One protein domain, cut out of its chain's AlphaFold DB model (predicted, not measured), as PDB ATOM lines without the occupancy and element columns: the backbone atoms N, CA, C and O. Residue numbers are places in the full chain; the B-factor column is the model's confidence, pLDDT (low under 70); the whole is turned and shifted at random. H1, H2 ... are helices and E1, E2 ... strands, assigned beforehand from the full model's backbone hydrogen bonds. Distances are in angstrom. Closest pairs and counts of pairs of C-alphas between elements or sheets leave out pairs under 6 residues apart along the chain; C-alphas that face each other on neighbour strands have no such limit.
ATOM      1  N   LEU A   5      42.078   7.953  44.129       88.75
ATOM      2  CA  LEU A   5      42.862   8.645  43.109       88.75
ATOM      3  C   LEU A   5      42.965  10.139  43.431       88.75
ATOM      4  O   LEU A   5      41.941  10.754  43.728       88.75
ATOM      5  N   PRO A   6      44.163  10.743  43.357       88.50
ATOM      6  CA  PRO A   6      44.288  12.192  43.400       88.50
ATOM      7  C   PRO A   6      43.605  12.811  42.183       88.50
ATOM      8  O   PRO A   6      43.705  12.297  41.067       88.50
ATOM      9  N   HIS A   7      42.907  13.916  42.407       88.25
ATOM     10  CA  HIS A   7      42.228  14.667  41.367       88.25
ATOM     11  C   HIS A   7      42.435  16.156  41.599       88.25
ATOM     12  O   HIS A   7      42.114  16.680  42.659       88.25
ATOM     13  N   GLU A   8      42.971  16.835  40.594       85.75
ATOM     14  CA  GLU A   8      43.109  18.283  40.600       85.75
ATOM     15  C   GLU A   8      42.176  18.868  39.542       85.75
ATOM     16  O   GLU A   8      42.224  18.470  38.378       85.75
ATOM     17  N   ASP A   9      41.320  19.797  39.958       78.69
ATOM     18  CA  ASP A   9      40.446  20.560  39.069       78.69
ATOM     19  C   ASP A   9      40.546  22.045  39.422       78.69
ATOM     20  O   ASP A   9      40.330  22.439  40.570       78.69
ATOM     21  N   ASN A  10      40.902  22.879  38.442       77.06
ATOM     22  CA  ASN A  10      41.066  24.329  38.608       77.06
ATOM     23  C   ASN A  10      41.986  24.733  39.782       77.06
ATOM     24  O   ASN A  10      41.670  25.648  40.545       77.06
ATOM     25  N   GLY A  11      43.106  24.021  39.958       78.19
ATOM     26  CA  GLY A  11      44.070  24.268  41.039       78.19
ATOM     27  C   GLY A  11      43.589  23.838  42.430       78.19
ATOM     28  O   GLY A  11      44.228  24.162  43.430       78.19
ATOM     29  N   LYS A  12      42.461  23.121  42.526       82.19
ATOM     30  CA  LYS A  12      41.962  22.551  43.780       82.19
ATOM     31  C   LYS A  12      42.237  21.057  43.818       82.19
ATOM     32  O   LYS A  12      41.736  20.308  42.983       82.19
ATOM     33  N   PHE A  13      42.993  20.646  44.829       86.94
ATOM     34  CA  PHE A  13      43.240  19.243  45.129       86.94
ATOM     35  C   PHE A  13      42.031  18.598  45.818       86.94
ATOM     36  O   PHE A  13      41.531  19.093  46.833       86.94
ATOM     37  N   ASP A  14      41.612  17.457  45.290       90.62
ATOM     38  CA  ASP A  14      40.566  16.595  45.821       90.62
ATOM     39  C   ASP A  14      40.956  15.119  45.638       90.62
ATOM     40  O   ASP A  14      41.904  14.770  44.929       90.62
ATOM     41  N   LEU A  15      40.200  14.229  46.273       92.56
ATOM     42  CA  LEU A  15      40.367  12.787  46.139       92.56
ATOM     43  C   LEU A  15      39.118  12.177  45.517       92.56
ATOM     44  O   LEU A  15      37.993  12.432  45.944       92.56
ATOM     45  N   LEU A  16      39.321  11.335  44.511       92.81
ATOM     46  CA  LEU A  16      38.288  10.482  43.952       92.81
ATOM     47  C   LEU A  16      38.269   9.162  44.713       92.81
ATOM     48  O   LEU A  16      39.263   8.439  44.765       92.81
ATOM     49  N   ILE A  17      37.110   8.847  45.273       92.06
ATOM     50  CA  ILE A  17      36.864   7.637  46.046       92.06
ATOM     51  C   ILE A  17      36.018   6.696  45.198       92.06
ATOM     52  O   ILE A  17      34.941   7.069  44.725       92.06
ATOM     53  N   ASP A  18      36.498   5.470  45.009       90.25
ATOM     54  CA  ASP A  18      35.712   4.409  44.387       90.25
ATOM     55  C   ASP A  18      34.550   4.004  45.297       90.25
ATOM     56  O   ASP A  18      34.738   3.543  46.427       90.25
ATOM     57  N   THR A  19      33.339   4.140  44.764       86.69
ATOM     58  CA  THR A  19      32.090   3.810  45.457       86.69
ATOM     59  C   THR A  19      31.844   2.304  45.589       86.69
ATOM     60  O   THR A  19      30.855   1.907  46.204       86.69
ATOM     61  N   GLY A  20      32.707   1.467  45.001       84.31
ATOM     62  CA  GLY A  20      32.561   0.014  44.963       84.31
ATOM     63  C   GLY A  20      31.538  -0.455  43.936       84.31
ATOM     64  O   GLY A  20      30.923  -1.497  44.134       84.31
ATOM     65  N   ARG A  21      31.283   0.347  42.897       83.69
ATOM     66  CA  ARG A  21      30.230   0.116  41.890       83.69
ATOM     67  C   ARG A  21      30.658   0.572  40.491       83.69
ATOM     68  O   ARG A  21      29.861   1.171  39.770       83.69
ATOM     69  N   GLY A  22      31.944   0.449  40.162       82.12
ATOM     70  CA  GLY A  22      32.511   0.988  38.920       82.12
ATOM     71  C   GLY A  22      32.368   2.509  38.732       82.12
ATOM     72  O   GLY A  22      32.453   3.000  37.608       82.12
ATOM     73  N   SER A  23      32.122   3.269  39.805       87.50
ATOM     74  CA  SER A  23      31.984   4.729  39.751       87.50
ATOM     75  C   SER A  23      32.755   5.406  40.872       87.50
ATOM     76  O   SER A  23      32.888   4.868  41.973       87.50
ATOM     77  N   TRP A  24      33.231   6.611  40.574       90.81
ATOM     78  CA  TRP A  24      34.076   7.417  41.442       90.81
ATOM     79  C   TRP A  24      33.328   8.662  41.899       90.81
ATOM     80  O   TRP A  24      32.540   9.233  41.143       90.81
ATOM     81  N   ILE A  25      33.592   9.099  43.126       91.50
ATOM     82  CA  ILE A  25      33.039  10.337  43.666       91.50
ATOM     83  C   ILE A  25      34.137  11.215  44.247       91.50
ATOM     84  O   ILE A  25      35.043  10.734  44.919       91.50
ATOM     85  N   GLN A  26      34.032  12.515  43.996       92.88
ATOM     86  CA  GLN A  26      34.858  13.527  44.639       92.88
ATOM     87  C   GLN A  26      34.549  13.587  46.130       92.88
ATOM     88  O   GLN A  26      33.389  13.748  46.523       92.88
ATOM     89  N   MET A  27      35.586  13.482  46.951       91.81
ATOM     90  CA  MET A  27      35.475  13.507  48.400       91.81
ATOM     91  C   MET A  27      34.861  14.823  48.885       91.81
ATOM     92  O   MET A  27      33.982  14.800  49.741       91.81
ATOM     93  N   SER A  28      35.223  15.954  48.273       90.88
ATOM     94  CA  SER A  28      34.635  17.265  48.587       90.88
ATOM     95  C   SER A  28      33.123  17.379  48.315       90.88
ATOM     96  O   SER A  28      32.472  18.287  48.833       90.88
ATOM     97  N   LYS A  29      32.546  16.474  47.511       91.56
ATOM     98  CA  LYS A  29      31.136  16.505  47.076       91.56
ATOM     99  C   LYS A  29      30.233  15.518  47.820       91.56
ATOM    100  O   LYS A  29      29.067  15.370  47.451       91.56
ATOM    101  N   THR A  30      30.745  14.811  48.822       93.69
ATOM    102  CA  THR A  30      29.974  13.815  49.578       93.69
ATOM    103  C   THR A  30      30.446  13.735  51.026       93.69
ATOM    104  O   THR A  30      31.486  14.270  51.391       93.69
ATOM    105  N   SER A  31      29.694  13.025  51.859       94.19
ATOM    106  CA  SER A  31      30.148  12.562  53.172       94.19
ATOM    107  C   SER A  31      30.194  11.035  53.229       94.19
ATOM    108  O   SER A  31      29.563  10.360  52.408       94.19
ATOM    109  N   LEU A  32      30.885  10.479  54.233       93.56
ATOM    110  CA  LEU A  32      30.851   9.041  54.520       93.56
ATOM    111  C   LEU A  32      29.420   8.534  54.742       93.56
ATOM    112  O   LEU A  32      29.073   7.441  54.296       93.56
ATOM    113  N   GLN A  33      28.580   9.335  55.403       94.44
ATOM    114  CA  GLN A  33      27.179   8.998  55.633       94.44
ATOM    115  C   GLN A  33      26.421   8.866  54.308       94.44
ATOM    116  O   GLN A  33      25.846   7.816  54.046       94.44
ATOM    117  N   GLN A  34      26.494   9.878  53.439       93.50
ATOM    118  CA  GLN A  34      25.827   9.851  52.131       93.50
ATOM    119  C   GLN A  34      26.358   8.724  51.238       93.50
ATOM    120  O   GLN A  34      25.601   8.099  50.495       93.50
ATOM    121  N   LEU A  35      27.663   8.457  51.302       91.69
ATOM    122  CA  LEU A  35      28.289   7.363  50.572       91.69
ATOM    123  C   LEU A  35      27.770   6.005  51.066       91.69
ATOM    124  O   LEU A  35      27.427   5.155  50.247       91.69
ATOM    125  N   SER A  36      27.638   5.838  52.384       91.88
ATOM    126  CA  SER A  36      27.089   4.627  53.005       91.88
ATOM    127  C   SER A  36      25.610   4.435  52.674       91.88
ATOM    128  O   SER A  36      25.218   3.349  52.275       91.88
ATOM    129  N   GLU A  37      24.796   5.489  52.757       92.19
ATOM    130  CA  GLU A  37      23.371   5.440  52.396       92.19
ATOM    131  C   GLU A  37      23.181   5.037  50.929       92.19
ATOM    132  O   GLU A  37      22.354   4.186  50.605       92.19
ATOM    133  N   ARG A  38      23.992   5.599  50.022       88.69
ATOM    134  CA  ARG A  38      23.977   5.233  48.598       88.69
ATOM    135  C   ARG A  38      24.460   3.811  48.346       88.69
ATOM    136  O   ARG A  38      24.045   3.228  47.344       88.69
ATOM    137  N   PHE A  39      25.366   3.301  49.175       89.88
ATOM    138  CA  PHE A  39      25.844   1.924  49.115       89.88
ATOM    139  C   PHE A  39      24.756   0.955  49.592       89.88
ATOM    140  O   PHE A  39      24.436   0.015  48.874       89.88
ATOM    141  N   ASP A  40      24.116   1.241  50.728       89.50
ATOM    142  CA  ASP A  40      23.034   0.427  51.298       89.50
ATOM    143  C   ASP A  40      21.782   0.408  50.405       89.50
ATOM    144  O   ASP A  40      21.093  -0.604  50.307       89.50
ATOM    145  N   ALA A  41      21.489   1.519  49.720       89.12
ATOM    146  CA  ALA A  41      20.387   1.609  48.765       89.12
ATOM    147  C   ALA A  41      20.670   0.891  47.429       89.12
ATOM    148  O   ALA A  41      19.780   0.788  46.581       89.12
ATOM    149  N   ALA A  42      21.902   0.432  47.195       85.44
ATOM    150  CA  ALA A  42      22.282  -0.226  45.953       85.44
ATOM    151  C   ALA A  42      21.890  -1.710  45.953       85.44
ATOM    152  O   ALA A  42      21.924  -2.390  46.975       85.44
ATOM    153  N   TYR A  43      21.585  -2.256  44.772       81.06
ATOM    154  CA  TYR A  43      21.407  -3.701  44.642       81.06
ATOM    155  C   TYR A  43      22.758  -4.422  44.806       81.06
ATOM    156  O   TYR A  43      23.689  -4.092  44.065       81.06
ATOM    157  N   PRO A  44      22.851  -5.474  45.646       81.31
ATOM    158  CA  PRO A  44      24.108  -6.189  45.909       81.31
ATOM    159  C   PRO A  44      24.812  -6.747  44.663       81.31
ATOM    160  O   PRO A  44      26.028  -6.893  44.630       81.31
ATOM    161  N   LYS A  45      24.063  -7.033  43.591       85.56
ATOM    162  CA  LYS A  45      24.628  -7.512  42.317       85.56
ATOM    163  C   LYS A  45      25.493  -6.476  41.579       85.56
ATOM    164  O   LYS A  45      26.150  -6.834  40.610       85.56
ATOM    165  N   TYR A  46      25.448  -5.208  41.994       80.62
ATOM    166  CA  TYR A  46      26.230  -4.106  41.426       80.62
ATOM    167  C   TYR A  46      27.270  -3.548  42.405       80.62
ATOM    168  O   TYR A  46      27.867  -2.512  42.123       80.62
ATOM    169  N   THR A  47      27.457  -4.191  43.559       84.00
ATOM    170  CA  THR A  47      28.470  -3.816  44.547       84.00
ATOM    171  C   THR A  47      29.637  -4.790  44.478       84.00
ATOM    172  O   THR A  47      29.460  -5.994  44.639       84.00
ATOM    173  N   GLU A  48      30.830  -4.259  44.252       86.19
ATOM    174  CA  GLU A  48      32.082  -5.000  44.083       86.19
ATOM    175  C   GLU A  48      32.921  -5.038  45.372       86.19
ATOM    176  O   GLU A  48      33.963  -5.689  45.419       86.19
ATOM    177  N   CYS A  49      32.492  -4.330  46.420       88.38
ATOM    178  CA  CYS A  49      33.164  -4.294  47.717       88.38
ATOM    179  C   CYS A  49      32.179  -4.478  48.872       88.38
ATOM    180  O   CYS A  49      30.967  -4.362  48.698       88.38
ATOM    181  N   THR A  50      32.703  -4.741  50.068       90.31
ATOM    182  CA  THR A  50      31.921  -4.698  51.307       90.31
ATOM    183  C   THR A  50      31.783  -3.261  51.814       90.31
ATOM    184  O   THR A  50      32.531  -2.360  51.420       90.31
ATOM    185  N   ARG A  51      30.842  -3.045  52.739       90.25
ATOM    186  CA  ARG A  51      30.703  -1.761  53.438       90.25
ATOM    187  C   ARG A  51      31.962  -1.403  54.230       90.25
ATOM    188  O   ARG A  51      32.350  -0.242  54.255       90.25
ATOM    189  N   GLU A  52      32.611  -2.386  54.846       91.81
ATOM    190  CA  GLU A  52      33.861  -2.180  55.589       91.81
ATOM    191  C   GLU A  52      34.959  -1.660  54.659       91.81
ATOM    192  O   GLU A  52      35.571  -0.637  54.949       91.81
ATOM    193  N   GLN A  53      35.114  -2.268  53.481       91.31
ATOM    194  CA  GLN A  53      36.080  -1.819  52.477       91.31
ATOM    195  C   GLN A  53      35.792  -0.395  51.978       91.31
ATOM    196  O   GLN A  53      36.720   0.365  51.708       91.31
ATOM    197  N   LEU A  54      34.518  -0.012  51.854       91.69
ATOM    198  CA  LEU A  54      34.125   1.355  51.505       91.69
ATOM    199  C   LEU A  54      34.538   2.358  52.597       91.69
ATOM    200  O   LEU A  54      35.069   3.424  52.288       91.69
ATOM    201  N   VAL A  55      34.327   2.002  53.867       92.88
ATOM    202  CA  VAL A  55      34.716   2.825  55.023       92.88
ATOM    203  C   VAL A  55      36.238   2.950  55.121       92.88
ATOM    204  O   VAL A  55      36.742   4.056  55.301       92.88
ATOM    205  N   GLU A  56      36.982   1.859  54.937       93.00
ATOM    206  CA  GLU A  56      38.452   1.873  54.935       93.00
ATOM    207  C   GLU A  56      39.011   2.795  53.841       93.00
ATOM    208  O   GLU A  56      39.934   3.577  54.084       93.00
ATOM    209  N   ARG A  57      38.420   2.762  52.637       91.06
ATOM    210  CA  ARG A  57      38.787   3.678  51.543       91.06
ATOM    211  C   ARG A  57      38.526   5.133  51.918       91.06
ATOM    212  O   ARG A  57      39.379   5.982  51.672       91.06
ATOM    213  N   TRP A  58      37.379   5.424  52.529       93.19
ATOM    214  CA  TRP A  58      37.065   6.778  52.983       93.19
ATOM    215  C   TRP A  58      38.080   7.286  54.008       93.19
ATOM    216  O   TRP A  58      38.629   8.373  53.853       93.19
ATOM    217  N   GLN A  59      38.371   6.486  55.033       93.38
ATOM    218  CA  GLN A  59      39.302   6.867  56.096       93.38
ATOM    219  C   GLN A  59      40.716   7.102  55.559       93.38
ATOM    220  O   GLN A  59      41.382   8.064  55.944       93.38
ATOM    221  N   ALA A  60      41.180   6.269  54.629       92.38
ATOM    222  CA  ALA A  60      42.466   6.497  53.986       92.38
ATOM    223  C   ALA A  60      42.476   7.772  53.132       92.38
ATOM    224  O   ALA A  60      43.476   8.492  53.143       92.38
ATOM    225  N   ALA A  61      41.372   8.096  52.450       91.88
ATOM    226  CA  ALA A  61      41.247   9.356  51.724       91.88
ATOM    227  C   ALA A  61      41.300  10.559  52.683       91.88
ATOM    228  O   ALA A  61      42.023  11.518  52.424       91.88
ATOM    229  N   GLU A  62      40.650  10.488  53.850       92.19
ATOM    230  CA  GLU A  62      40.763  11.524  54.889       92.19
ATOM    231  C   GLU A  62      42.204  11.740  55.354       92.19
ATOM    232  O   GLU A  62      42.646  12.883  55.496       92.19
ATOM    233  N   VAL A  63      42.956  10.659  55.565       91.69
ATOM    234  CA  VAL A  63      44.372  10.740  55.946       91.69
ATOM    235  C   VAL A  63      45.202  11.383  54.832       91.69
ATOM    236  O   VAL A  63      46.005  12.275  55.113       91.69
ATOM    237  N   MET A  64      44.989  10.989  53.572       90.44
ATOM    238  CA  MET A  64      45.683  11.572  52.419       90.44
ATOM    239  C   MET A  64      45.372  13.065  52.265       90.44
ATOM    240  O   MET A  64      46.300  13.862  52.131       90.44
ATOM    241  N   GLN A  65      44.101  13.465  52.372       88.75
ATOM    242  CA  GLN A  65      43.678  14.864  52.258       88.75
ATOM    243  C   GLN A  65      44.317  15.731  53.350       88.75
ATOM    244  O   GLN A  65      44.837  16.811  53.069       88.75
ATOM    245  N   ARG A  66      44.323  15.249  54.601       88.12
ATOM    246  CA  ARG A  66      44.959  15.948  55.732       88.12
ATOM    247  C   ARG A  66      46.468  16.054  55.556       88.12
ATOM    248  O   ARG A  66      47.034  17.110  55.824       88.12
ATOM    249  N   THR A  67      47.109  14.986  55.084       88.50
ATOM    250  CA  THR A  67      48.555  14.969  54.823       88.50
ATOM    251  C   THR A  67      48.915  15.964  53.725       88.50
ATOM    252  O   THR A  67      49.833  16.758  53.903       88.50
ATOM    253  N   HIS A  68      48.154  15.990  52.629       86.88
ATOM    254  CA  HIS A  68      48.341  16.964  51.557       86.88
ATOM    255  C   HIS A  68      48.169  18.401  52.065       86.88
ATOM    256  O   HIS A  68      49.036  19.242  51.843       86.88
ATOM    257  N   ALA A  69      47.100  18.681  52.818       84.38
ATOM    258  CA  ALA A  69      46.870  20.005  53.396       84.38
ATOM    259  C   ALA A  69      48.011  20.443  54.332       84.38
ATOM    260  O   ALA A  69      48.449  21.590  54.273       84.38
ATOM    261  N   ALA A  70      48.532  19.529  55.157       84.75
ATOM    262  CA  ALA A  70      49.671  19.798  56.031       84.75
ATOM    263  C   ALA A  70      50.961  20.079  55.243       84.75
ATOM    264  O   ALA A  70      51.713  20.982  55.608       84.75
ATOM    265  N   LEU A  71      51.206  19.346  54.150       84.62
ATOM    266  CA  LEU A  71      52.359  19.561  53.273       84.62
ATOM    267  C   LEU A  71      52.290  20.923  52.578       84.62
ATOM    268  O   LEU A  71      53.272  21.657  52.606       84.62
ATOM    269  N   VAL A  72      51.129  21.292  52.029       81.19
ATOM    270  CA  VAL A  72      50.917  22.614  51.415       81.19
ATOM    271  C   VAL A  72      51.093  23.730  52.448       81.19
ATOM    272  O   VAL A  72      51.785  24.709  52.183       81.19
ATOM    273  N   ALA A  73      50.540  23.572  53.655       75.38
ATOM    274  CA  ALA A  73      50.684  24.557  54.727       75.38
ATOM    275  C   ALA A  73      52.135  24.708  55.223       75.38
ATOM    276  O   ALA A  73      52.536  25.792  55.641       75.38
ATOM    277  N   SER A  74      52.927  23.634  55.167       69.88
ATOM    278  CA  SER A  74      54.326  23.625  55.614       69.88
ATOM    279  C   SER A  74      55.310  24.106  54.543       69.88
ATOM    280  O   SER A  74      56.497  24.241  54.837       69.88
ATOM    281  N   ASN A  75      54.848  24.367  53.314       63.16
ATOM    282  CA  ASN A  75      55.694  24.748  52.188       63.16
ATOM    283  C   ASN A  75      55.419  26.212  51.765       63.16
ATOM    284  O   ASN A  75      54.556  26.470  50.924       63.16
TER     285      ASN A  75
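This is residues 5 to 75 of the 83 residues of an uncharacterized protein of Rhizobium leguminosarum (UniProt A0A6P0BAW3). A small three-stranded antiparallel sheet, E1, E2 and E3, has one long helix, H2, packed over one of its faces and running nearly lengthwise along E2, while the other face has no named element over it. The short helix H1 packs beside the beginning of H2 and makes a helical hairpin with it, and at the other end of H2 residues 70 to 75 stick out free. The printed part has 71 residues with three named strands and two named helices, in the order E1, E2, E3, H1, H2 along the chain; the sheet has the order E1, E2, E3, and the class is mixed, helices and strands. It is only just compact, close to loose, with a radius of gyration of the C-alphas of 13.3 A, and only just elongated, with spans of 45 by 23 by 17 A.

Look first for the sheet. Find C-alpha 5 at (42.862, 8.645, 43.109), where E1 begins; it holds residues 5 to 9 and is 12.8 A long from first to last C-alpha. E2, residues 12 to 18, is the longest strand and runs 19.2 A, from C-alpha 12 at (41.962, 22.551, 43.780) to C-alpha 18 at (35.712, 4.409, 44.387). E3 is short, residues 24 to 26, with 6.9 A between its first and last C-alphas. Next comes H1, residues 32 to 40, 12.1 A long. Then find C-alpha 51 at (30.703, -1.761, 53.438), from which H2, residues 51 to 74, runs 34.7 A to C-alpha 74 at (54.326, 23.625, 55.614).

Begin with the inner strand E2, which has the edge strands E1 and E3 as its neighbours. The three strands form a meander, each strand the antiparallel neighbour of the one before. The hairpin of E1 and E2 has an angle of 142 degrees between its directions; look at N 7 and O 14, 2.8 A apart, and N 14 and O 7, also 2.8 A apart, both within hydrogen-bond range. The hairpin of E2 and E3 stands at 148 degrees, with N 17 and O 25 at 2.8 A and N 25 and O 17 at 2.9 A. The pairing is staggered: E2 pairs with E1 over residues 12 to 16 and with E3 over residues 16 to 18. Now move outward to H2, which is on the sheet at a height over the sheet of 9.3 A, two layers with the helix on one face. It lies over E2 and runs along the strands, at 13 degrees to E2 on the local plane; the closest C-alphas of the two are those of Leu 15 and Ala 61, 6.6 A apart. H1 is not on the sheet, and it is apart from E1 and E2. H1 and H2 touch, H2 with its residues 51 to 58 alone, and their closest C-alphas are those of Leu 32 and Trp 58, 6.8 A apart. This helical hairpin has a shallow tilt of 25 degrees, opposite ways. In H1 and H2 every O i to N i+4 pair is within hydrogen-bond range.

The two C-alphas farthest apart in the domain are those of Lys 45 and Asn 75, 45.9 A. The printed part runs from residue 5 to residue 75 and has no cut. The links from E1 to E2, E2 to E3 and E3 to H1 are tight, and the link from H1 to H2, with 10 residues between them, is short; no link is long. Residues 70 to 75, of which 70 to 74 belong to H2, stand free. The mean pLDDT of the printed part is 87.8, and the model's confidence is low, under 70, at residues 74 to 75.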